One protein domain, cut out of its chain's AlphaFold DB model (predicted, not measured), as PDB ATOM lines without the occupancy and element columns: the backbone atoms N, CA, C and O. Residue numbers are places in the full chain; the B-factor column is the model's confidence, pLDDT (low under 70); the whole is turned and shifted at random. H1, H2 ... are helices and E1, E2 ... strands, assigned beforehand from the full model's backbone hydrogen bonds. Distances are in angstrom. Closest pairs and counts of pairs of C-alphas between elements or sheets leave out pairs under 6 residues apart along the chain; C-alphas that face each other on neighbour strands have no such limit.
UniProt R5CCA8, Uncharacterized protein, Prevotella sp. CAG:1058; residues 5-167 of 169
ATOM      1  N   SER A   5     320.110 331.877 278.577       90.56
ATOM      2  CA  SER A   5     321.017 331.529 279.664       90.56
ATOM      3  C   SER A   5     322.022 332.651 279.844       90.56
ATOM      4  O   SER A   5     322.633 333.095 278.873       90.56
ATOM      5  N   PHE A   6     322.220 333.094 281.080       91.56
ATOM      6  CA  PHE A   6     323.162 334.161 281.394       91.56
ATOM      7  C   PHE A   6     323.853 333.924 282.735       91.56
ATOM      8  O   PHE A   6     323.320 333.280 283.640       91.56
ATOM      9  N   LYS A   7     325.070 334.458 282.852       95.19
ATOM     10  CA  LYS A   7     325.839 334.427 284.094       95.19
ATOM     11  C   LYS A   7     325.274 335.433 285.087       95.19
ATOM     12  O   LYS A   7     324.916 336.556 284.725       95.19
ATOM     13  N   ILE A   8     325.243 335.027 286.345       95.06
ATOM     14  CA  ILE A   8     324.907 335.872 287.482       95.06
ATOM     15  C   ILE A   8     326.058 335.833 288.479       95.06
ATOM     16  O   ILE A   8     326.696 334.804 288.689       95.06
ATOM     17  N   SER A   9     326.331 336.979 289.085       95.75
ATOM     18  CA  SER A   9     327.305 337.096 290.159       95.75
ATOM     19  C   SER A   9     326.801 338.097 291.184       95.75
ATOM     20  O   SER A   9     326.069 339.029 290.832       95.75
ATOM     21  N   LYS A  10     327.147 337.872 292.447       94.62
ATOM     22  CA  LYS A  10     326.799 338.739 293.567       94.62
ATOM     23  C   LYS A  10     327.857 338.609 294.655       94.62
ATOM     24  O   LYS A  10     328.210 337.497 295.032       94.62
ATOM     25  N   GLU A  11     328.302 339.735 295.198       95.44
ATOM     26  CA  GLU A  11     329.035 339.740 296.461       95.44
ATOM     27  C   GLU A  11     328.044 339.594 297.623       95.44
ATOM     28  O   GLU A  11     327.018 340.279 297.687       95.44
ATOM     29  N   TYR A  12     328.312 338.660 298.526       92.19
ATOM     30  CA  TYR A  12     327.448 338.360 299.657       92.19
ATOM     31  C   TYR A  12     328.311 338.065 300.880       92.19
ATOM     32  O   TYR A  12     329.104 337.138 300.848       92.19
ATOM     33  N   ARG A  13     328.193 338.867 301.948       89.12
ATOM     34  CA  ARG A  13     328.985 338.713 303.190       89.12
ATOM     35  C   ARG A  13     330.503 338.538 302.949       89.12
ATOM     36  O   ARG A  13     331.150 337.737 303.614       89.12
ATOM     37  N   GLY A  14     331.067 339.280 301.990       91.00
ATOM     38  CA  GLY A  14     332.501 339.250 301.669       91.00
ATOM     39  C   GLY A  14     332.962 338.066 300.809       91.00
ATOM     40  O   GLY A  14     334.163 337.900 300.608       91.00
ATOM     41  N   ILE A  15     332.041 337.249 300.287       93.50
ATOM     42  CA  ILE A  15     332.343 336.202 299.302       93.50
ATOM     43  C   ILE A  15     331.667 336.485 297.960       93.50
ATOM     44  O   ILE A  15     330.558 337.019 297.894       93.50
ATOM     45  N   THR A  16     332.320 336.074 296.873       96.62
ATOM     46  CA  THR A  16     331.738 336.137 295.530       96.62
ATOM     47  C   THR A  16     330.930 334.877 295.256       96.62
ATOM     48  O   THR A  16     331.479 333.776 295.163       96.62
ATOM     49  N   LEU A  17     329.625 335.048 295.078       97.50
ATOM     50  CA  LEU A  17     328.738 334.022 294.553       97.50
ATOM     51  C   LEU A  17     328.703 334.137 293.029       97.50
ATOM     52  O   LEU A  17     328.503 335.224 292.478       97.50
ATOM     53  N   GLU A  18     328.872 333.012 292.343       97.81
ATOM     54  CA  GLU A  18     328.776 332.916 290.885       97.81
ATOM     55  C   GLU A  18     327.797 331.808 290.518       97.81
ATOM     56  O   GLU A  18     327.749 330.765 291.173       97.81
ATOM     57  N   GLY A  19     327.033 332.011 289.450       96.81
ATOM     58  CA  GLY A  19     326.111 331.011 288.937       96.81
ATOM     59  C   GLY A  19     325.641 331.303 287.520       96.81
ATOM     60  O   GLY A  19     325.979 332.320 286.910       96.81
ATOM     61  N   THR A  20     324.816 330.403 287.007       96.06
ATOM     62  CA  THR A  20     324.112 330.559 285.734       96.06
ATOM     63  C   THR A  20     322.612 330.544 285.990       96.06
ATOM     64  O   THR A  20     322.108 329.667 286.686       96.06
ATOM     65  N   CYS A  21     321.899 331.504 285.406       93.44
ATOM     66  CA  CYS A  21     320.446 331.512 285.336       93.44
ATOM     67  C   CYS A  21     320.015 331.075 283.934       93.44
ATOM     68  O   CYS A  21     320.463 331.651 282.940       93.44
ATOM     69  N   ARG A  22     319.139 330.073 283.855       92.12
ATOM     70  CA  ARG A  22     318.539 329.565 282.619       92.12
ATOM     71  C   ARG A  22     317.032 329.769 282.665       92.12
ATOM     72  O   ARG A  22     316.361 329.183 283.509       92.12
ATOM     73  N   VAL A  23     316.494 330.551 281.740       87.31
ATOM     74  CA  VAL A  23     315.047 330.710 281.572       87.31
ATOM     75  C   VAL A  23     314.500 329.502 280.814       87.31
ATOM     76  O   VAL A  23     314.922 329.219 279.693       87.31
ATOM     77  N   ILE A  24     313.569 328.784 281.438       81.94
ATOM     78  CA  ILE A  24     312.932 327.577 280.893       81.94
ATOM     79  C   ILE A  24     311.608 327.955 280.219       81.94
ATOM     80  O   ILE A  24     311.354 327.575 279.078       81.94
ATOM     81  N   LEU A  25     310.793 328.750 280.914       77.25
ATOM     82  CA  LEU A  25     309.521 329.319 280.461       77.25
ATOM     83  C   LEU A  25     309.498 330.816 280.812       77.25
ATOM     84  O   LEU A  25     310.260 331.218 281.691       77.25
ATOM     85  N   PRO A  26     308.630 331.657 280.212       71.00
ATOM     86  CA  PRO A  26     308.577 333.089 280.543       71.00
ATOM     87  C   PRO A  26     308.423 333.358 282.046       71.00
ATOM     88  O   PRO A  26     308.861 334.375 282.563       71.00
ATOM     89  N   SER A  27     307.804 332.425 282.760       74.94
ATOM     90  CA  SER A  27     307.550 332.499 284.193       74.94
ATOM     91  C   SER A  27     308.392 331.524 285.014       74.94
ATOM     92  O   SER A  27     308.111 331.364 286.192       74.94
ATOM     93  N   THR A  28     309.379 330.833 284.438       84.38
ATOM     94  CA  THR A  28     310.155 329.815 285.167       84.38
ATOM     95  C   THR A  28     311.616 329.871 284.769       84.38
ATOM     96  O   THR A  28     311.961 329.717 283.593       84.38
ATOM     97  N   TYR A  29     312.491 330.027 285.754       87.75
ATOM     98  CA  TYR A  29     313.934 330.000 285.560       87.75
ATOM     99  C   TYR A  29     314.590 329.051 286.559       87.75
ATOM    100  O   TYR A  29     314.054 328.761 287.625       87.75
ATOM    101  N   MET A  30     315.764 328.550 286.195       91.75
ATOM    102  CA  MET A  30     316.594 327.710 287.043       91.75
ATOM    103  C   MET A  30     317.925 328.402 287.278       91.75
ATOM    104  O   MET A  30     318.565 328.867 286.333       91.75
ATOM    105  N   ILE A  31     318.341 328.450 288.534       93.75
ATOM    106  CA  ILE A  31     319.638 328.965 288.948       93.75
ATOM    107  C   ILE A  31     320.497 327.789 289.353       93.75
ATOM    108  O   ILE A  31     320.071 326.964 290.156       93.75
ATOM    109  N   THR A  32     321.719 327.758 288.842       95.56
ATOM    110  CA  THR A  32     322.743 326.806 289.258       95.56
ATOM    111  C   THR A  32     323.961 327.576 289.740       95.56
ATOM    112  O   THR A  32     324.538 328.365 288.991       95.56
ATOM    113  N   MET A  33     324.359 327.344 290.984       96.44
ATOM    114  CA  MET A  33     325.565 327.902 291.572       96.44
ATOM    115  C   MET A  33     326.808 327.233 290.977       96.44
ATOM    116  O   MET A  33     326.881 326.014 290.812       96.44
ATOM    117  N   GLU A  34     327.800 328.051 290.655       96.81
ATOM    118  CA  GLU A  34     329.119 327.646 290.165       96.81
ATOM    119  C   GLU A  34     330.183 327.826 291.245       96.81
ATOM    120  O   GLU A  34     331.080 326.989 291.356       96.81
ATOM    121  N   LYS A  35     330.048 328.869 292.076       95.06
ATOM    122  CA  LYS A  35     330.880 329.106 293.260       95.06
ATOM    123  C   LYS A  35     330.048 329.674 294.417       95.06
ATOM    124  O   LYS A  35     329.168 330.499 294.161       95.06
ATOM    125  N   PRO A  36     330.353 329.295 295.674       93.69
ATOM    126  CA  PRO A  36     331.387 328.332 296.084       93.69
ATOM    127  C   PRO A  36     330.936 326.859 296.022       93.69
ATOM    128  O   PRO A  36     331.773 325.960 296.115       93.69
ATOM    129  N   TYR A  37     329.637 326.593 295.850       93.88
ATOM    130  CA  TYR A  37     329.067 325.240 295.871       93.88
ATOM    131  C   TYR A  37     328.551 324.847 294.488       93.88
ATOM    132  O   TYR A  37     327.379 325.017 294.155       93.88
ATOM    133  N   LYS A  38     329.465 324.347 293.653       93.88
ATOM    134  CA  LYS A  38     329.167 323.989 292.266       93.88
ATOM    135  C   LYS A  38     328.060 322.935 292.183       93.88
ATOM    136  O   LYS A  38     328.164 321.863 292.770       93.88
ATOM    137  N   GLY A  39     327.044 323.218 291.373       90.94
ATOM    138  CA  GLY A  39     325.952 322.293 291.069       90.94
ATOM    139  C   GLY A  39     324.743 322.410 291.993       90.94
ATOM    140  O   GLY A  39     323.725 321.794 291.696       90.94
ATOM    141  N   LEU A  40     324.817 323.215 293.057       93.31
ATOM    142  CA  LEU A  40     323.650 323.555 293.862       93.31
ATOM    143  C   LEU A  40     322.660 324.345 292.999       93.31
ATOM    144  O   LEU A  40     323.055 325.326 292.368       93.31
ATOM    145  N   SER A  41     321.401 323.915 292.924       92.75
ATOM    146  CA  SER A  41     320.426 324.527 292.021       92.75
ATOM    147  C   SER A  41     319.020 324.613 292.595       92.75
ATOM    148  O   SER A  41     318.599 323.799 293.420       92.75
ATOM    149  N   ILE A  42     318.285 325.612 292.110       89.81
ATOM    150  CA  ILE A  42     316.879 325.837 292.428       89.81
ATOM    151  C   ILE A  42     316.134 326.282 291.170       89.81
ATOM    152  O   ILE A  42     316.666 327.037 290.352       89.81
ATOM    153  N   ALA A  43     314.915 325.777 290.998       88.19
ATOM    154  CA  ALA A  43     313.990 326.233 289.973       88.19
ATOM    155  C   ALA A  43     312.911 327.078 290.642       88.19
ATOM    156  O   ALA A  43     312.305 326.647 291.618       88.19
ATOM    157  N   GLU A  44     312.683 328.272 290.112       81.31
ATOM    158  CA  GLU A  44     311.793 329.262 290.704       81.31
ATOM    159  C   GLU A  44     310.766 329.741 289.684       81.31
ATOM    160  O   GLU A  44     311.055 329.915 288.493       81.31
ATOM    161  N   TYR A  45     309.553 329.975 290.182       79.38
ATOM    162  CA  TYR A  45     308.467 330.549 289.403       79.38
ATOM    163  C   TYR A  45     308.421 332.067 289.597       79.38
ATOM    164  O   TYR A  45     308.325 332.582 290.711       79.38
ATOM    165  N   PHE A  46     308.446 332.799 288.492       71.81
ATOM    166  CA  PHE A  46     308.236 334.234 288.438       71.81
ATOM    167  C   PHE A  46     306.795 334.535 288.027       71.81
ATOM    168  O   PHE A  46     306.433 334.444 286.850       71.81
ATOM    169  N   ARG A  47     305.963 334.933 288.996       64.31
ATOM    170  CA  ARG A  47     304.609 335.410 288.704       64.31
ATOM    171  C   ARG A  47     304.687 336.816 288.118       64.31
ATOM    172  O   ARG A  47     304.995 337.775 288.821       64.31
ATOM    173  N   ASN A  48     304.394 336.938 286.828       64.06
ATOM    174  CA  ASN A  48     304.333 338.234 286.172       64.06
ATOM    175  C   ASN A  48     303.013 338.950 286.528       64.06
ATOM    176  O   ASN A  48     301.980 338.701 285.910       64.06
ATOM    177  N   ASN A  49     303.028 339.822 287.539       57.72
ATOM    178  CA  ASN A  49     301.851 340.573 288.003       57.72
ATOM    179  C   ASN A  49     301.575 341.831 287.146       57.72
ATOM    180  O   ASN A  49     301.442 342.930 287.679       57.72
ATOM    181  N   GLY A  50     301.494 341.677 285.821       55.69
ATOM    182  CA  GLY A  50     301.068 342.746 284.900       55.69
ATOM    183  C   GLY A  50     302.179 343.626 284.309       55.69
ATOM    184  O   GLY A  50     301.867 344.627 283.669       55.69
ATOM    185  N   GLY A  51     303.455 343.267 284.482       57.97
ATOM    186  CA  GLY A  51     304.576 343.882 283.760       57.97
ATOM    187  C   GLY A  51     304.894 343.145 282.455       57.97
ATOM    188  O   GLY A  51     304.426 342.033 282.217       57.97
ATOM    189  N   SER A  52     305.709 343.729 281.578       58.06
ATOM    190  CA  SER A  52     306.338 342.955 280.505       58.06
ATOM    191  C   SER A  52     307.444 342.069 281.094       58.06
ATOM    192  O   SER A  52     308.191 342.479 281.983       58.06
ATOM    193  N   TYR A  53     307.548 340.834 280.603       67.50
ATOM    194  CA  TYR A  53     308.695 339.959 280.855       67.50
ATOM    195  C   TYR A  53     309.988 340.709 280.488       67.50
ATOM    196  O   TYR A  53     310.149 341.110 279.336       67.50
ATOM    197  N   SER A  54     310.896 340.916 281.450       75.94
ATOM    198  CA  SER A  54     312.198 341.540 281.185       75.94
ATOM    199  C   SER A  54     313.335 340.705 281.765       75.94
ATOM    200  O   SER A  54     313.309 340.298 282.929       75.94
ATOM    201  N   ILE A  55     314.371 340.476 280.961       76.38
ATOM    202  CA  ILE A  55     315.580 339.747 281.370       76.38
ATOM    203  C   ILE A  55     316.245 340.429 282.575       76.38
ATOM    204  O   ILE A  55     316.777 339.762 283.458       76.38
ATOM    205  N   GLU A  56     316.172 341.757 282.653       80.31
ATOM    206  CA  GLU A  56     316.729 342.559 283.745       80.31
ATOM    207  C   GLU A  56     316.054 342.255 285.089       80.31
ATOM    208  O   GLU A  56     316.746 342.031 286.086       80.31
ATOM    209  N   SER A  57     314.721 342.147 285.110       80.00
ATOM    210  CA  SER A  57     313.988 341.735 286.315       80.00
ATOM    211  C   SER A  57     314.352 340.318 286.769       80.00
ATOM    212  O   SER A  57     314.567 340.088 287.962       80.00
ATOM    213  N   ILE A  58     314.517 339.385 285.823       82.75
ATOM    214  CA  ILE A  58     314.935 338.010 286.118       82.75
ATOM    215  C   ILE A  58     316.360 338.005 286.656       82.75
ATOM    216  O   ILE A  58     316.638 337.303 287.619       82.75
ATOM    217  N   LYS A  59     317.259 338.820 286.100       86.56
ATOM    218  CA  LYS A  59     318.645 338.917 286.562       86.56
ATOM    219  C   LYS A  59     318.735 339.384 288.014       86.56
ATOM    220  O   LYS A  59     319.428 338.743 288.803       86.56
ATOM    221  N   GLY A  60     318.017 340.449 288.378       85.62
ATOM    222  CA  GLY A  60     317.988 340.949 289.757       85.62
ATOM    223  C   GLY A  60     317.419 339.917 290.733       85.62
ATOM    224  O   GLY A  60     318.013 339.647 291.780       85.62
ATOM    225  N   ARG A  61     316.311 339.261 290.359       87.38
ATOM    226  CA  ARG A  61     315.740 338.172 291.159       87.38
ATOM    227  C   ARG A  61     316.702 336.992 291.273       87.38
ATOM    228  O   ARG A  61     316.891 336.473 292.366       87.38
ATOM    229  N   ALA A  62     317.364 336.616 290.186       90.31
ATOM    230  CA  ALA A  62     318.272 335.485 290.170       90.31
ATOM    231  C   ALA A  62     319.514 335.711 291.040       90.31
ATOM    232  O   ALA A  62     319.961 334.793 291.720       90.31
ATOM    233  N   GLN A  63     320.039 336.937 291.101       92.56
ATOM    234  CA  GLN A  63     321.097 337.296 292.053       92.56
ATOM    235  C   GLN A  63     320.626 337.216 293.511       92.56
ATOM    236  O   GLN A  63     321.403 336.854 294.396       92.56
ATOM    237  N   TRP A  64     319.369 337.570 293.785       90.44
ATOM    238  CA  TRP A  64     318.797 337.438 295.121       90.44
ATOM    239  C   TRP A  64     318.646 335.967 295.527       90.44
ATOM    240  O   TRP A  64     319.146 335.583 296.585       90.44
ATOM    241  N   GLU A  65     318.064 335.144 294.654       90.88
ATOM    242  CA  GLU A  65     317.917 333.699 294.865       90.88
ATOM    243  C   GLU A  65     319.273 332.985 294.958       90.88
ATOM    244  O   GLU A  65     319.419 332.070 295.757       90.88
ATOM    245  N   LEU A  66     320.306 333.434 294.233       93.44
ATOM    246  CA  LEU A  66     321.666 332.900 294.382       93.44
ATOM    247  C   LEU A  66     322.199 333.076 295.815       93.44
ATOM    248  O   LEU A  66     322.868 332.187 296.338       93.44
ATOM    249  N   GLY A  67     321.881 334.202 296.462       92.81
ATOM    250  CA  GLY A  67     322.205 334.433 297.872       92.81
ATOM    251  C   GLY A  67     321.388 333.553 298.816       92.81
ATOM    252  O   GLY A  67     321.942 332.987 299.751       92.81
ATOM    253  N   ARG A  68     320.089 333.382 298.549       90.94
ATOM    254  CA  ARG A  68     319.241 332.467 299.328       90.94
ATOM    255  C   ARG A  68     319.736 331.025 299.233       90.94
ATOM    256  O   ARG A  68     319.814 330.350 300.249       90.94
ATOM    257  N   LEU A  69     320.105 330.580 298.038       92.12
ATOM    258  CA  LEU A  69     320.632 329.244 297.782       92.12
ATOM    259  C   LEU A  69     321.921 328.983 298.578       92.12
ATOM    260  O   LEU A  69     322.119 327.891 299.103       92.12
ATOM    261  N   TYR A  70     322.777 330.002 298.708       93.50
ATOM    262  CA  TYR A  70     323.955 329.941 299.570       93.50
ATOM    263  C   TYR A  70     323.581 329.781 301.052       93.50
ATOM    264  O   TYR A  70     324.121 328.888 301.703       93.50
ATOM    265  N   GLU A  71     322.654 330.595 301.572       92.12
ATOM    266  CA  GLU A  71     322.213 330.513 302.977       92.12
ATOM    267  C   GLU A  71     321.556 329.160 303.281       92.12
ATOM    268  O   GLU A  71     321.900 328.532 304.271       92.12
ATOM    269  N   GLN A  72     320.715 328.643 302.379       91.94
ATOM    270  CA  GLN A  72     320.121 327.309 302.522       91.94
ATOM    271  C   GLN A  72     321.185 326.215 302.651       91.94
ATOM    272  O   GLN A  72     321.043 325.307 303.465       91.94
ATOM    273  N   PHE A  73     322.262 326.293 301.865       93.31
ATOM    274  CA  PHE A  73     323.378 325.362 302.016       93.31
ATOM    275  C   PHE A  73     324.096 325.545 303.359       93.31
ATOM    276  O   PHE A  73     324.475 324.547 303.967       93.31
ATOM    277  N   GLN A  74     324.295 326.786 303.827       92.62
ATOM    278  CA  GLN A  74     324.896 327.032 305.146       92.62
ATOM    279  C   GLN A  74     324.050 326.436 306.270       92.62
ATOM    280  O   GLN A  74     324.613 325.802 307.158       92.62
ATOM    281  N   ASP A  75     322.726 326.578 306.211       92.06
ATOM    282  CA  ASP A  75     321.815 326.009 307.207       92.06
ATOM    283  C   ASP A  75     321.919 324.478 307.230       92.06
ATOM    284  O   ASP A  75     322.087 323.880 308.294       92.06
ATOM    285  N   VAL A  76     321.917 323.841 306.047       93.94
ATOM    286  CA  VAL A  76     322.109 322.386 305.919       93.94
ATOM    287  C   VAL A  76     323.475 321.956 306.447       93.94
ATOM    288  O   VAL A  76     323.576 320.915 307.086       93.94
ATOM    289  N   LEU A  77     324.529 322.730 306.195       93.56
ATOM    290  CA  LEU A  77     325.864 322.436 306.711       93.56
ATOM    291  C   LEU A  77     325.924 322.565 308.239       93.56
ATOM    292  O   LEU A  77     326.552 321.735 308.892       93.56
ATOM    293  N   TYR A  78     325.281 323.586 308.805       92.88
ATOM    294  CA  TYR A  78     325.309 323.875 310.236       92.88
ATOM    295  C   TYR A  78     324.502 322.860 311.054       92.88
ATOM    296  O   TYR A  78     324.997 322.356 312.059       92.88
ATOM    297  N   GLU A  79     323.292 322.502 310.609       93.31
ATOM    298  CA  GLU A  79     322.449 321.492 311.266       93.31
ATOM    299  C   GLU A  79     322.454 320.145 310.513       93.31
ATOM    300  O   GLU A  79     321.421 319.482 310.401       93.31
ATOM    301  N   TYR A  80     323.605 319.721 309.980       93.75
ATOM    302  CA  TYR A  80     323.728 318.561 309.082       93.75
ATOM    303  C   TYR A  80     322.948 317.318 309.526       93.75
ATOM    304  O   TYR A  80     322.152 316.790 308.749       93.75
ATOM    305  N   ASP A  81     323.103 316.875 310.776       94.38
ATOM    306  CA  ASP A  81     322.444 315.659 311.273       94.38
ATOM    307  C   ASP A  81     320.912 315.747 311.221       94.38
ATOM    308  O   ASP A  81     320.223 314.758 310.964       94.38
ATOM    309  N   LYS A  82     320.367 316.944 311.447       93.88
ATOM    310  CA  LYS A  82     318.930 317.228 311.424       93.88
ATOM    311  C   LYS A  82     318.394 317.142 309.996       93.88
ATOM    312  O   LYS A  82     317.442 316.408 309.734       93.88
ATOM    313  N   TYR A  83     319.065 317.802 309.053       94.38
ATOM    314  CA  TYR A  83     318.718 317.745 307.632       94.38
ATOM    315  C   TYR A  83     318.944 316.353 307.028       94.38
ATOM    316  O   TYR A  83     318.166 315.913 306.178       94.38
ATOM    317  N   LYS A  84     319.960 315.615 307.490       95.38
ATOM    318  CA  LYS A  84     320.213 314.233 307.071       95.38
ATOM    319  C   LYS A  84     319.111 313.288 307.543       95.38
ATOM    320  O   LYS A  84     318.673 312.453 306.756       95.38
ATOM    321  N   LYS A  85     318.620 313.437 308.779       95.44
ATOM    322  CA  LYS A  85     317.446 312.694 309.271       95.44
ATOM    323  C   LYS A  85     316.208 312.981 308.428       95.44
ATOM    324  O   LYS A  85     315.554 312.031 308.010       95.44
ATOM    325  N   LEU A  86     315.954 314.252 308.107       95.06
ATOM    326  CA  LEU A  86     314.860 314.621 307.208       95.06
ATOM    327  C   LEU A  86     314.998 313.936 305.844       95.06
ATOM    328  O   LEU A  86     314.042 313.324 305.379       95.06
ATOM    329  N   LEU A  87     316.180 313.992 305.213       95.56
ATOM    330  CA  LEU A  87     316.398 313.339 303.917       95.56
ATOM    331  C   LEU A  87     316.177 311.823 304.002       95.56
ATOM    332  O   LEU A  87     315.546 311.256 303.114       95.56
ATOM    333  N   ASN A  88     316.690 311.174 305.046       96.25
ATOM    334  CA  ASN A  88     316.581 309.726 305.222       96.25
ATOM    335  C   ASN A  88     315.135 309.264 305.455       96.25
ATOM    336  O   ASN A  88     314.808 308.137 305.096       96.25
ATOM    337  N   GLU A  89     314.286 310.104 306.049       96.12
ATOM    338  CA  GLU A  89     312.860 309.812 306.233       96.12
ATOM    339  C   GLU A  89     312.044 310.115 304.972       96.12
ATOM    340  O   GLU A  89     311.183 309.328 304.589       96.12
ATOM    341  N   TRP A  90     312.359 311.208 304.278       95.81
ATOM    342  CA  TRP A  90     311.637 311.623 303.078       95.81
ATOM    343  C   TRP A  90     311.959 310.770 301.838       95.81
ATOM    344  O   TRP A  90     311.070 310.463 301.045       95.81
ATOM    345  N   LEU A  91     313.226 310.385 301.637       95.06
ATOM    346  CA  LEU A  91     313.683 309.701 300.420       95.06
ATOM    347  C   LEU A  91     312.950 308.368 300.151       95.06
ATOM    348  O   LEU A  91     312.539 308.169 299.007       95.06
ATOM    349  N   PRO A  92     312.735 307.474 301.139       96.19
ATOM    350  CA  PRO A  92     311.943 306.263 300.933       96.19
ATOM    351  C   PRO A  92     310.500 306.555 300.506       96.19
ATOM    352  O   PRO A  92     309.971 305.859 299.643       96.19
ATOM    353  N   TYR A  93     309.880 307.597 301.069       95.88
ATOM    354  CA  TYR A  93     308.523 308.000 300.698       95.88
ATOM    355  C   TYR A  93     308.462 308.493 299.250       95.88
ATOM    356  O   TYR A  93     307.627 308.045 298.470       95.88
ATOM    357  N   GLU A  94     309.400 309.356 298.842       95.75
ATOM    358  CA  GLU A  94     309.490 309.806 297.448       95.75
ATOM    359  C   GLU A  94     309.683 308.623 296.484       95.75
ATOM    360  O   GLU A  94     309.061 308.588 295.424       95.75
ATOM    361  N   GLN A  95     310.493 307.628 296.858       95.69
ATOM    362  CA  GLN A  95     310.689 306.417 296.055       95.69
ATOM    363  C   GLN A  95     309.403 305.594 295.911       95.69
ATOM    364  O   GLN A  95     309.114 305.123 294.813       95.69
ATOM    365  N   GLN A  96     308.615 305.448 296.981       96.31
ATOM    366  CA  GLN A  96     307.311 304.774 296.928       96.31
ATOM    367  C   GLN A  96     306.339 305.510 296.000       96.31
ATOM    368  O   GLN A  96     305.713 304.895 295.139       96.31
ATOM    369  N   ILE A  97     306.258 306.837 296.114       95.88
ATOM    370  CA  ILE A  97     305.411 307.656 295.242       95.88
ATOM    371  C   ILE A  97     305.863 307.561 293.779       95.88
ATOM    372  O   ILE A  97     305.032 307.457 292.879       95.88
ATOM    373  N   GLN A  98     307.172 307.544 293.519       94.00
ATOM    374  CA  GLN A  98     307.707 307.376 292.168       94.00
ATOM    375  C   GLN A  98     307.337 306.011 291.564       94.00
ATOM    376  O   GLN A  98     306.964 305.960 290.393       94.00
ATOM    377  N   GLN A  99     307.360 304.932 292.355       95.06
ATOM    378  CA  GLN A  99     306.893 303.610 291.915       95.06
ATOM    379  C   GLN A  99     305.406 303.634 291.540       95.06
ATOM    380  O   GLN A  99     305.044 303.170 290.463       95.06
ATOM    381  N   LEU A 100     304.558 304.265 292.358       94.31
ATOM    382  CA  LEU A 100     303.134 304.424 292.042       94.31
ATOM    383  C   LEU A 100     302.918 305.214 290.741       94.31
ATOM    384  O   LEU A 100     302.076 304.848 289.922       94.31
ATOM    385  N   LYS A 101     303.707 306.266 290.491       92.31
ATOM    386  CA  LYS A 101     303.643 307.017 289.224       92.31
ATOM    387  C   LYS A 101     304.042 306.161 288.019       92.31
ATOM    388  O   LYS A 101     303.455 306.310 286.947       92.31
ATOM    389  N   GLU A 102     305.028 305.282 288.173       91.94
ATOM    390  CA  GLU A 102     305.442 304.342 287.125       91.94
ATOM    391  C   GLU A 102     304.361 303.293 286.846       91.94
ATOM    392  O   GLU A 102     304.072 303.019 285.682       91.94
ATOM    393  N   GLU A 103     303.693 302.785 287.883       90.12
ATOM    394  CA  GLU A 103     302.526 301.911 287.734       90.12
ATOM    395  C   GLU A 103     301.410 302.618 286.955       90.12
ATOM    396  O   GLU A 103     300.931 302.093 285.950       90.12
ATOM    397  N   VAL A 104     301.068 303.854 287.332       89.19
ATOM    398  CA  VAL A 104     300.062 304.695 286.653       89.19
ATOM    399  C   VAL A 104     300.408 304.913 285.178       89.19
ATOM    400  O   VAL A 104     299.522 304.902 284.322       89.19
ATOM    401  N   ALA A 105     301.693 305.065 284.845       87.06
ATOM    402  CA  ALA A 105     302.139 305.241 283.466       87.06
ATOM    403  C   ALA A 105     301.811 304.033 282.571       87.06
ATOM    404  O   ALA A 105     301.538 304.220 281.382       87.06
ATOM    405  N   THR A 106     301.771 302.813 283.121       89.25
ATOM    406  CA  THR A 106     301.418 301.602 282.355       89.25
ATOM    407  C   THR A 106     299.958 301.596 281.895       89.25
ATOM    408  O   THR A 106     299.658 301.085 280.817       89.25
ATOM    409  N   PHE A 107     299.065 302.250 282.642       87.88
ATOM    410  CA  PHE A 107     297.639 302.349 282.319       87.88
ATOM    411  C   PHE A 107     297.322 303.409 281.259       87.88
ATOM    412  O   PHE A 107     296.188 303.493 280.800       87.88
ATOM    413  N   ARG A 108     298.301 304.214 280.827       87.56
ATOM    414  CA  ARG A 108     298.081 305.274 279.826       87.56
ATOM    415  C   ARG A 108     297.940 304.747 278.393       87.56
ATOM    416  O   ARG A 108     297.544 305.498 277.505       87.56
ATOM    417  N   GLN A 109     298.281 303.486 278.126       84.31
ATOM    418  CA  GLN A 109     298.195 302.929 276.774       84.31
ATOM    419  C   GLN A 109     296.755 302.534 276.422       84.31
ATOM    420  O   GLN A 109     296.177 301.649 277.044       84.31
ATOM    421  N   GLY A 110     296.191 303.158 275.382       80.31
ATOM    422  CA  GLY A 110     294.898 302.761 274.806       80.31
ATOM    423  C   GLY A 110     293.655 303.217 275.577       80.31
ATOM    424  O   GLY A 110     292.559 302.779 275.239       80.31
ATOM    425  N   VAL A 111     293.808 304.088 276.578       88.56
ATOM    426  CA  VAL A 111     292.685 304.696 277.310       88.56
ATOM    427  C   VAL A 111     292.116 305.907 276.569       88.56
ATOM    428  O   VAL A 111     292.824 306.597 275.834       88.56
ATOM    429  N   ASP A 112     290.820 306.154 276.751       92.81
ATOM    430  CA  ASP A 112     290.147 307.343 276.223       92.81
ATOM    431  C   ASP A 112     290.566 308.632 276.960       92.81
ATOM    432  O   ASP A 112     291.308 308.618 277.944       92.81
ATOM    433  N   ALA A 113     290.094 309.776 276.458       90.12
ATOM    434  CA  ALA A 113     290.456 311.087 276.990       90.12
ATOM    435  C   ALA A 113     289.972 311.327 278.433       90.12
ATOM    436  O   ALA A 113     290.627 312.061 279.171       90.12
ATOM    437  N   GLU A 114     288.850 310.729 278.840       91.38
ATOM    438  CA  GLU A 114     288.303 310.880 280.193       91.38
ATOM    439  C   GLU A 114     289.171 310.126 281.204       91.38
ATOM    440  O   GLU A 114     289.622 310.692 282.200       91.38
ATOM    441  N   ASN A 115     289.496 308.874 280.894       90.94
ATOM    442  CA  ASN A 115     290.383 308.054 281.707       90.94
ATOM    443  C   ASN A 115     291.809 308.619 281.743       90.94
ATOM    444  O   ASN A 115     292.445 308.603 282.796       90.94
ATOM    445  N   LEU A 116     292.301 309.189 280.638       92.62
ATOM    446  CA  LEU A 116     293.591 309.878 280.623       92.62
ATOM    447  C   LEU A 116     293.613 311.067 281.598       92.62
ATOM    448  O   LEU A 116     294.563 311.197 282.367       92.62
ATOM    449  N   ALA A 117     292.554 311.883 281.623       91.56
ATOM    450  CA  ALA A 117     292.448 313.013 282.544       91.56
ATOM    451  C   ALA A 117     292.424 312.568 284.018       91.56
ATOM    452  O   ALA A 117     293.028 313.221 284.869       91.56
ATOM    453  N   LEU A 118     291.779 311.438 284.327       92.81
ATOM    454  CA  LEU A 118     291.796 310.856 285.673       92.81
ATOM    455  C   LEU A 118     293.197 310.370 286.080       92.81
ATOM    456  O   LEU A 118     293.608 310.585 287.221       92.81
ATOM    457  N   LEU A 119     293.948 309.753 285.162       92.75
ATOM    458  CA  LEU A 119     295.329 309.316 285.413       92.75
ATOM    459  C   LEU A 119     296.287 310.505 285.589       92.75
ATOM    460  O   LEU A 119     297.199 310.444 286.420       92.75
ATOM    461  N   ASP A 120     296.084 311.588 284.836       92.25
ATOM    462  CA  ASP A 120     296.824 312.840 285.010       92.25
ATOM    463  C   ASP A 120     296.528 313.459 286.381       92.25
ATOM    464  O   ASP A 120     297.460 313.710 287.144       92.25
ATOM    465  N   PHE A 121     295.251 313.578 286.756       92.69
ATOM    466  CA  PHE A 121     294.852 314.066 288.078       92.69
ATOM    467  C   PHE A 121     295.438 313.218 289.215       92.69
ATOM    468  O   PHE A 121     295.968 313.748 290.189       92.69
ATOM    469  N   HIS A 122     295.399 311.891 289.092       92.56
ATOM    470  CA  HIS A 122     296.011 311.004 290.079       92.56
ATOM    471  C   HIS A 122     297.530 311.227 290.190       92.56
ATOM    472  O   HIS A 122     298.063 311.288 291.297       92.56
ATOM    473  N   SER A 123     298.221 311.417 289.062       92.44
ATOM    474  CA  SER A 123     299.660 311.721 289.045       92.44
ATOM    475  C   SER A 123     299.974 313.052 289.747       92.44
ATOM    476  O   SER A 123     300.951 313.132 290.491       92.44
ATOM    477  N   GLU A 124     299.139 314.077 289.558       93.94
ATOM    478  CA  GLU A 124     299.251 315.368 290.255       93.94
ATOM    479  C   GLU A 124     299.017 315.230 291.766       93.94
ATOM    480  O   GLU A 124     299.731 315.838 292.565       93.94
ATOM    481  N   MET A 125     298.051 314.401 292.177       95.00
ATOM    482  CA  MET A 125     297.790 314.131 293.594       95.00
ATOM    483  C   MET A 125     298.973 313.429 294.266       95.00
ATOM    484  O   MET A 125     299.344 313.814 295.371       95.00
ATOM    485  N   LEU A 126     299.612 312.475 293.584       94.69
ATOM    486  CA  LEU A 126     300.849 311.840 294.049       94.69
ATOM    487  C   LEU A 126     301.998 312.855 294.206       94.69
ATOM    488  O   LEU A 126     302.720 312.833 295.201       94.69
ATOM    489  N   GLU A 127     302.166 313.784 293.256       92.19
ATOM    490  CA  GLU A 127     303.176 314.854 293.354       92.19
ATOM    491  C   GLU A 127     302.911 315.830 294.504       92.19
ATOM    492  O   GLU A 127     303.842 316.324 295.149       92.19
ATOM    493  N   ARG A 128     301.640 316.127 294.759       92.12
ATOM    494  CA  ARG A 128     301.237 316.966 295.881       92.12
ATOM    495  C   ARG A 128     301.511 316.274 297.210       92.12
ATOM    496  O   ARG A 128     302.068 316.903 298.102       92.12
ATOM    497  N   ASP A 129     301.173 314.999 297.306       94.19
ATOM    498  CA  ASP A 129     301.314 314.195 298.515       94.19
ATOM    499  C   ASP A 129     302.782 314.070 298.968       94.19
ATOM    500  O   ASP A 129     303.116 314.404 300.105       94.19
ATOM    501  N   VAL A 130     303.714 313.753 298.058       93.75
ATOM    502  CA  VAL A 130     305.159 313.730 298.386       93.75
ATOM    503  C   VAL A 130     305.694 315.092 298.841       93.75
ATOM    504  O   VAL A 130     306.631 315.168 299.644       93.75
ATOM    505  N   LYS A 131     305.116 316.180 298.325       91.00
ATOM    506  CA  LYS A 131     305.499 317.547 298.676       91.00
ATOM    507  C   LYS A 131     304.939 317.953 300.038       91.00
ATOM    508  O   LYS A 131     305.664 318.571 300.810       91.00
ATOM    509  N   GLU A 132     303.688 317.613 300.335       92.81
ATOM    510  CA  GLU A 132     303.075 317.832 301.650       92.81
ATOM    511  C   GLU A 132     303.832 317.046 302.724       92.81
ATOM    512  O   GLU A 132     304.286 317.649 303.693       92.81
ATOM    513  N   HIS A 133     304.141 315.770 302.471       93.94
ATOM    514  CA  HIS A 133     304.951 314.963 303.383       93.94
ATOM    515  C   HIS A 133     306.330 315.583 303.669       93.94
ATOM    516  O   HIS A 133     306.795 315.592 304.806       93.94
ATOM    517  N   PHE A 134     306.990 316.160 302.659       93.56
ATOM    518  CA  PHE A 134     308.252 316.875 302.869       93.56
ATOM    519  C   PHE A 134     308.098 318.078 303.816       93.56
ATOM    520  O   PHE A 134     308.966 318.299 304.661       93.56
ATOM    521  N   TYR A 135     307.015 318.852 303.693       90.62
ATOM    522  CA  TYR A 135     306.754 319.984 304.586       90.62
ATOM    523  C   TYR A 135     306.382 319.541 306.001       90.62
ATOM    524  O   TYR A 135     306.894 320.125 306.953       90.62
ATOM    525  N   ASP A 136     305.611 318.465 306.149       93.00
ATOM    526  CA  ASP A 136     305.319 317.878 307.461       93.00
ATOM    527  C   ASP A 136     306.609 317.457 308.179       93.00
ATOM    528  O   ASP A 136     306.755 317.640 309.390       93.00
ATOM    529  N   LEU A 137     307.588 316.929 307.436       93.69
ATOM    530  CA  LEU A 137     308.899 316.597 307.985       93.69
ATOM    531  C   LEU A 137     309.714 317.838 308.357       93.69
ATOM    532  O   LEU A 137     310.412 317.811 309.372       93.69
ATOM    533  N   LEU A 138     309.635 318.925 307.583       91.75
ATOM    534  CA  LEU A 138     310.277 320.189 307.962       91.75
ATOM    535  C   LEU A 138     309.742 320.685 309.310       91.75
ATOM    536  O   LEU A 138     310.540 321.018 310.188       91.75
ATOM    537  N   ASP A 139     308.424 320.643 309.503       90.50
ATOM    538  CA  ASP A 139     307.778 321.032 310.757       90.50
ATOM    539  C   ASP A 139     308.140 320.076 311.903       90.50
ATOM    540  O   ASP A 139     308.536 320.524 312.982       90.50
ATOM    541  N   LYS A 140     308.102 318.758 311.664       93.62
ATOM    542  CA  LYS A 140     308.497 317.721 312.638       93.62
ATOM    543  C   LYS A 140     309.907 317.944 313.179       93.62
ATOM    544  O   LYS A 140     310.157 317.717 314.364       93.62
ATOM    545  N   TYR A 141     310.833 318.342 312.312       91.12
ATOM    546  CA  TYR A 141     312.216 318.581 312.691       91.12
ATOM    547  C   TYR A 141     312.476 320.022 313.152       91.12
ATOM    548  O   TYR A 141     313.616 320.303 313.480       91.12
ATOM    549  N   ASP A 142     311.487 320.922 313.230       88.69
ATOM    550  CA  ASP A 142     311.682 322.362 313.515       88.69
ATOM    551  C   ASP A 142     312.720 323.003 312.573       88.69
ATOM    552  O   ASP A 142     313.637 323.733 312.967       88.69
ATOM    553  N   ILE A 143     312.633 322.655 311.289       86.50
ATOM    554  CA  ILE A 143     313.424 323.263 310.225       86.50
ATOM    555  C   ILE A 143     312.600 324.407 309.652       86.50
ATOM    556  O   ILE A 143     311.701 324.203 308.841       86.50
ATOM    557  N   LYS A 144     312.927 325.638 310.048       73.38
ATOM    558  CA  LYS A 144     312.268 326.831 309.506       73.38
ATOM    559  C   LYS A 144     312.733 327.054 308.068       73.38
ATOM    560  O   LYS A 144     313.916 327.314 307.849       73.38
ATOM    561  N   PRO A 145     311.852 326.976 307.059       59.56
ATOM    562  CA  PRO A 145     312.313 327.019 305.688       59.56
ATOM    563  C   PRO A 145     312.595 328.463 305.258       59.56
ATOM    564  O   PRO A 145     311.680 329.268 305.094       59.56
ATOM    565  N   LEU A 146     313.841 328.748 304.869       61.62
ATOM    566  CA  LEU A 146     314.146 329.763 303.849       61.62
ATOM    567  C   LEU A 146     313.673 329.301 302.451       61.62
ATOM    568  O   LEU A 146     314.371 329.495 301.463       61.62
ATOM    569  N   SER A 147     312.503 328.659 302.358       65.81
ATOM    570  CA  SER A 147     312.018 327.946 301.166       65.81
ATOM    571  C   SER A 147     312.924 326.776 300.740       65.81
ATOM    572  O   SER A 147     313.228 326.644 299.556       65.81
ATOM    573  N   LEU A 148     313.391 325.940 301.684       85.00
ATOM    574  CA  LEU A 148     314.198 324.759 301.349       85.00
ATOM    575  C   LEU A 148     313.418 323.859 300.386       85.00
ATOM    576  O   LEU A 148     312.326 323.398 300.713       85.00
ATOM    577  N   SER A 149     313.987 323.603 299.210       85.44
ATOM    578  CA  SER A 149     313.427 322.634 298.278       85.44
ATOM    579  C   SER A 149     314.065 321.254 298.483       85.44
ATOM    580  O   SER A 149     315.226 321.154 298.906       85.44
ATOM    581  N   PRO A 150     313.366 320.172 298.112       88.56
ATOM    582  CA  PRO A 150     313.937 318.838 298.225       88.56
ATOM    583  C   PRO A 150     315.185 318.623 297.343       88.56
ATOM    584  O   PRO A 150     316.103 317.890 297.720       88.56
ATOM    585  N   SER A 151     315.278 319.311 296.196       88.44
ATOM    586  CA  SER A 151     316.460 319.273 295.320       88.44
ATOM    587  C   SER A 151     317.686 319.933 295.956       88.44
ATOM    588  O   SER A 151     318.804 319.415 295.836       88.44
ATOM    589  N   VAL A 152     317.482 321.055 296.657       91.56
ATOM    590  CA  VAL A 152     318.533 321.763 297.397       91.56
ATOM    591  C   VAL A 152     319.038 320.894 298.537       91.56
ATOM    592  O   VAL A 152     320.250 320.746 298.677       91.56
ATOM    593  N   LEU A 153     318.142 320.251 299.290       93.38
ATOM    594  CA  LEU A 153     318.515 319.336 300.368       93.38
ATOM    595  C   LEU A 153     319.414 318.193 299.876       93.38
ATOM    596  O   LEU A 153     320.514 318.008 300.397       93.38
ATOM    597  N   ARG A 154     318.972 317.451 298.848       93.75
ATOM    598  CA  ARG A 154     319.734 316.320 298.279       93.75
ATOM    599  C   ARG A 154     321.119 316.741 297.827       93.75
ATOM    600  O   ARG A 154     322.111 316.095 298.154       93.75
ATOM    601  N   THR A 155     321.175 317.830 297.067       94.12
ATOM    602  CA  THR A 155     322.433 318.318 296.502       94.12
ATOM    603  C   THR A 155     323.364 318.826 297.597       94.12
ATOM    604  O   THR A 155     324.559 318.559 297.536       94.12
ATOM    605  N   SER A 156     322.827 319.503 298.615       94.50
ATOM    606  CA  SER A 156     323.611 319.999 299.748       94.50
ATOM    607  C   SER A 156     324.238 318.852 300.533       94.50
ATOM    608  O   SER A 156     325.451 318.850 300.712       94.50
ATOM    609  N   ILE A 157     323.450 317.840 300.912       95.31
ATOM    610  CA  ILE A 157     323.958 316.663 301.635       95.31
ATOM    611  C   ILE A 157     325.039 315.949 300.819       95.31
ATOM    612  O   ILE A 157     326.122 315.711 301.348       95.31
ATOM    613  N   ARG A 158     324.807 315.706 299.520       95.31
ATOM    614  CA  ARG A 158     325.816 315.091 298.641       95.31
ATOM    615  C   ARG A 158     327.126 315.887 298.632       95.31
ATOM    616  O   ARG A 158     328.193 315.312 298.797       95.31
ATOM    617  N   LEU A 159     327.051 317.207 298.449       94.38
ATOM    618  CA  LEU A 159     328.233 318.078 298.402       94.38
ATOM    619  C   LEU A 159     328.995 318.121 299.737       94.38
ATOM    620  O   LEU A 159     330.215 318.278 299.731       94.38
ATOM    621  N   ILE A 160     328.294 318.016 300.868       94.56
ATOM    622  CA  ILE A 160     328.912 317.935 302.199       94.56
ATOM    623  C   ILE A 160     329.654 316.602 302.341       94.56
ATOM    624  O   ILE A 160     330.838 316.596 302.673       94.56
ATOM    625  N   GLU A 161     328.999 315.488 302.015       94.12
ATOM    626  CA  GLU A 161     329.578 314.142 302.108       94.12
ATOM    627  C   GLU A 161     330.792 313.960 301.179       94.12
ATOM    628  O   GLU A 161     331.821 313.432 301.603       94.12
ATOM    629  N   GLU A 162     330.725 314.465 299.942       91.81
ATOM    630  CA  GLU A 162     331.844 314.450 298.985       91.81
ATOM    631  C   GLU A 162     333.066 315.235 299.491       91.81
ATOM    632  O   GLU A 162     334.208 314.862 299.212       91.81
ATOM    633  N   LYS A 163     332.861 316.330 300.234       85.25
ATOM    634  CA  LYS A 163     333.964 317.111 300.819       85.25
ATOM    635  C   LYS A 163     334.574 316.422 302.039       85.25
ATOM    636  O   LYS A 163     335.799 316.413 302.167       85.25
ATOM    637  N   SER A 164     333.751 315.820 302.893       74.31
ATOM    638  CA  SER A 164     334.220 315.084 304.073       74.31
ATOM    639  C   SER A 164     335.018 313.835 303.685       74.31
ATOM    640  O   SER A 164     336.109 313.629 304.204       74.31
ATOM    641  N   GLY A 165     334.555 313.062 302.696       60.16
ATOM    642  CA  GLY A 165     335.258 311.860 302.220       60.16
ATOM    643  C   GLY A 165     336.568 312.132 301.466       60.16
ATOM    644  O   GLY A 165     337.422 311.254 301.371       60.16
ATOM    645  N   ASN A 166     336.762 313.351 300.948       57.12
ATOM    646  CA  ASN A 166     338.027 313.780 300.338       57.12
ATOM    647  C   ASN A 166     339.047 314.316 301.357       57.12
ATOM    648  O   ASN A 166     340.176 314.595 300.971       57.12
ATOM    649  N   SER A 167     338.669 314.467 302.631       50.59
ATOM    650  CA  SER A 167     339.580 314.909 303.699       50.59
ATOM    651  C   SER A 167     340.313 313.740 304.387       50.59
ATOM    652  O   SER A 167     341.179 313.974 305.223       50.59
TER     653      SER A 167
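AT A GLANCE: This is residues 5 to 167 of the 169 residues of an uncharacterized protein of Prevotella sp. CAG:1058 (UniProt R5CCA8). A four-stranded sheet curls round the long helix H1, and a long helical hairpin, H2 and H3, makes an arm away from the sheet. H4 packs on H1 and H2 where the arm begins, and residues 161 to 167 stick out. The 163 printed residues have four named strands, then four named helices; the sheet's order is E1 E2 E3 E4, antiparallel, and the class is mixed. The whole is only just loose, close to compact, with a radius of gyration of the C-alphas of 18.5 A and spans of 58 by 44 by 28 A.

HOW THE PARTS SIT: Look first at the strongly twisted sheet: E1, residues 5 to 12, E2, 15 to 25, E3, 28 to 35, and E4, 41 to 45, form a meander of hairpins, each strand the antiparallel neighbour of the one before. Within hydrogen-bond range are N 8 and O 19 at 2.9 A, N 22 and O 30 at 2.8 A, and N 31 and O 42 at 2.8 A. H1, residues 55 to 78, is on one face, making two layers; its closest C-alphas to E1 are Gln 63 and Lys 10, 6.1 A. H4, residues 150 to 165, only grazes the sheet with residues 150 to 156. H1 touches H4 with residues 69 to 77 alone, closest at the C-alphas of Phe 73 and Ser 156, 5.8 A, at a steep tilt of 53 degrees. H2, residues 80 to 106, touches H4 with residues 80 to 87 alone, closest at the C-alphas of Lys 84 and Ile 157, 7.0 A. H3, residues 113 to 140, touches H2 in a helical hairpin at a shallow tilt of 10 degrees, closest at the C-alphas of Glu 94 and Val 130, 5.9 A. Every O i to N i+4 pair is within hydrogen-bond range in H1, H3 and H4, and 21 of 23 in H2.

IN THESE COORDINATES: Find C-alpha 5 at (321.017, 331.529, 279.664), where E1 begins; E2 measures 30.4 A. H1 runs 34.3 A from C-alpha 55 at (315.580, 339.747, 281.370). H2 runs 38.7 A with a kink of 26 degrees near residue 91, and H3 40.5 A. H4 ends at C-alpha 165, (335.258, 311.860, 302.220).

THE WHOLE: The C-alphas farthest apart are those of Gly 14 and Gly 110, 58.9 A. The printed part has no cut and no long link. Look for pLDDT under 70 at residues 47 to 53, 145 to 147 and 165 to 167.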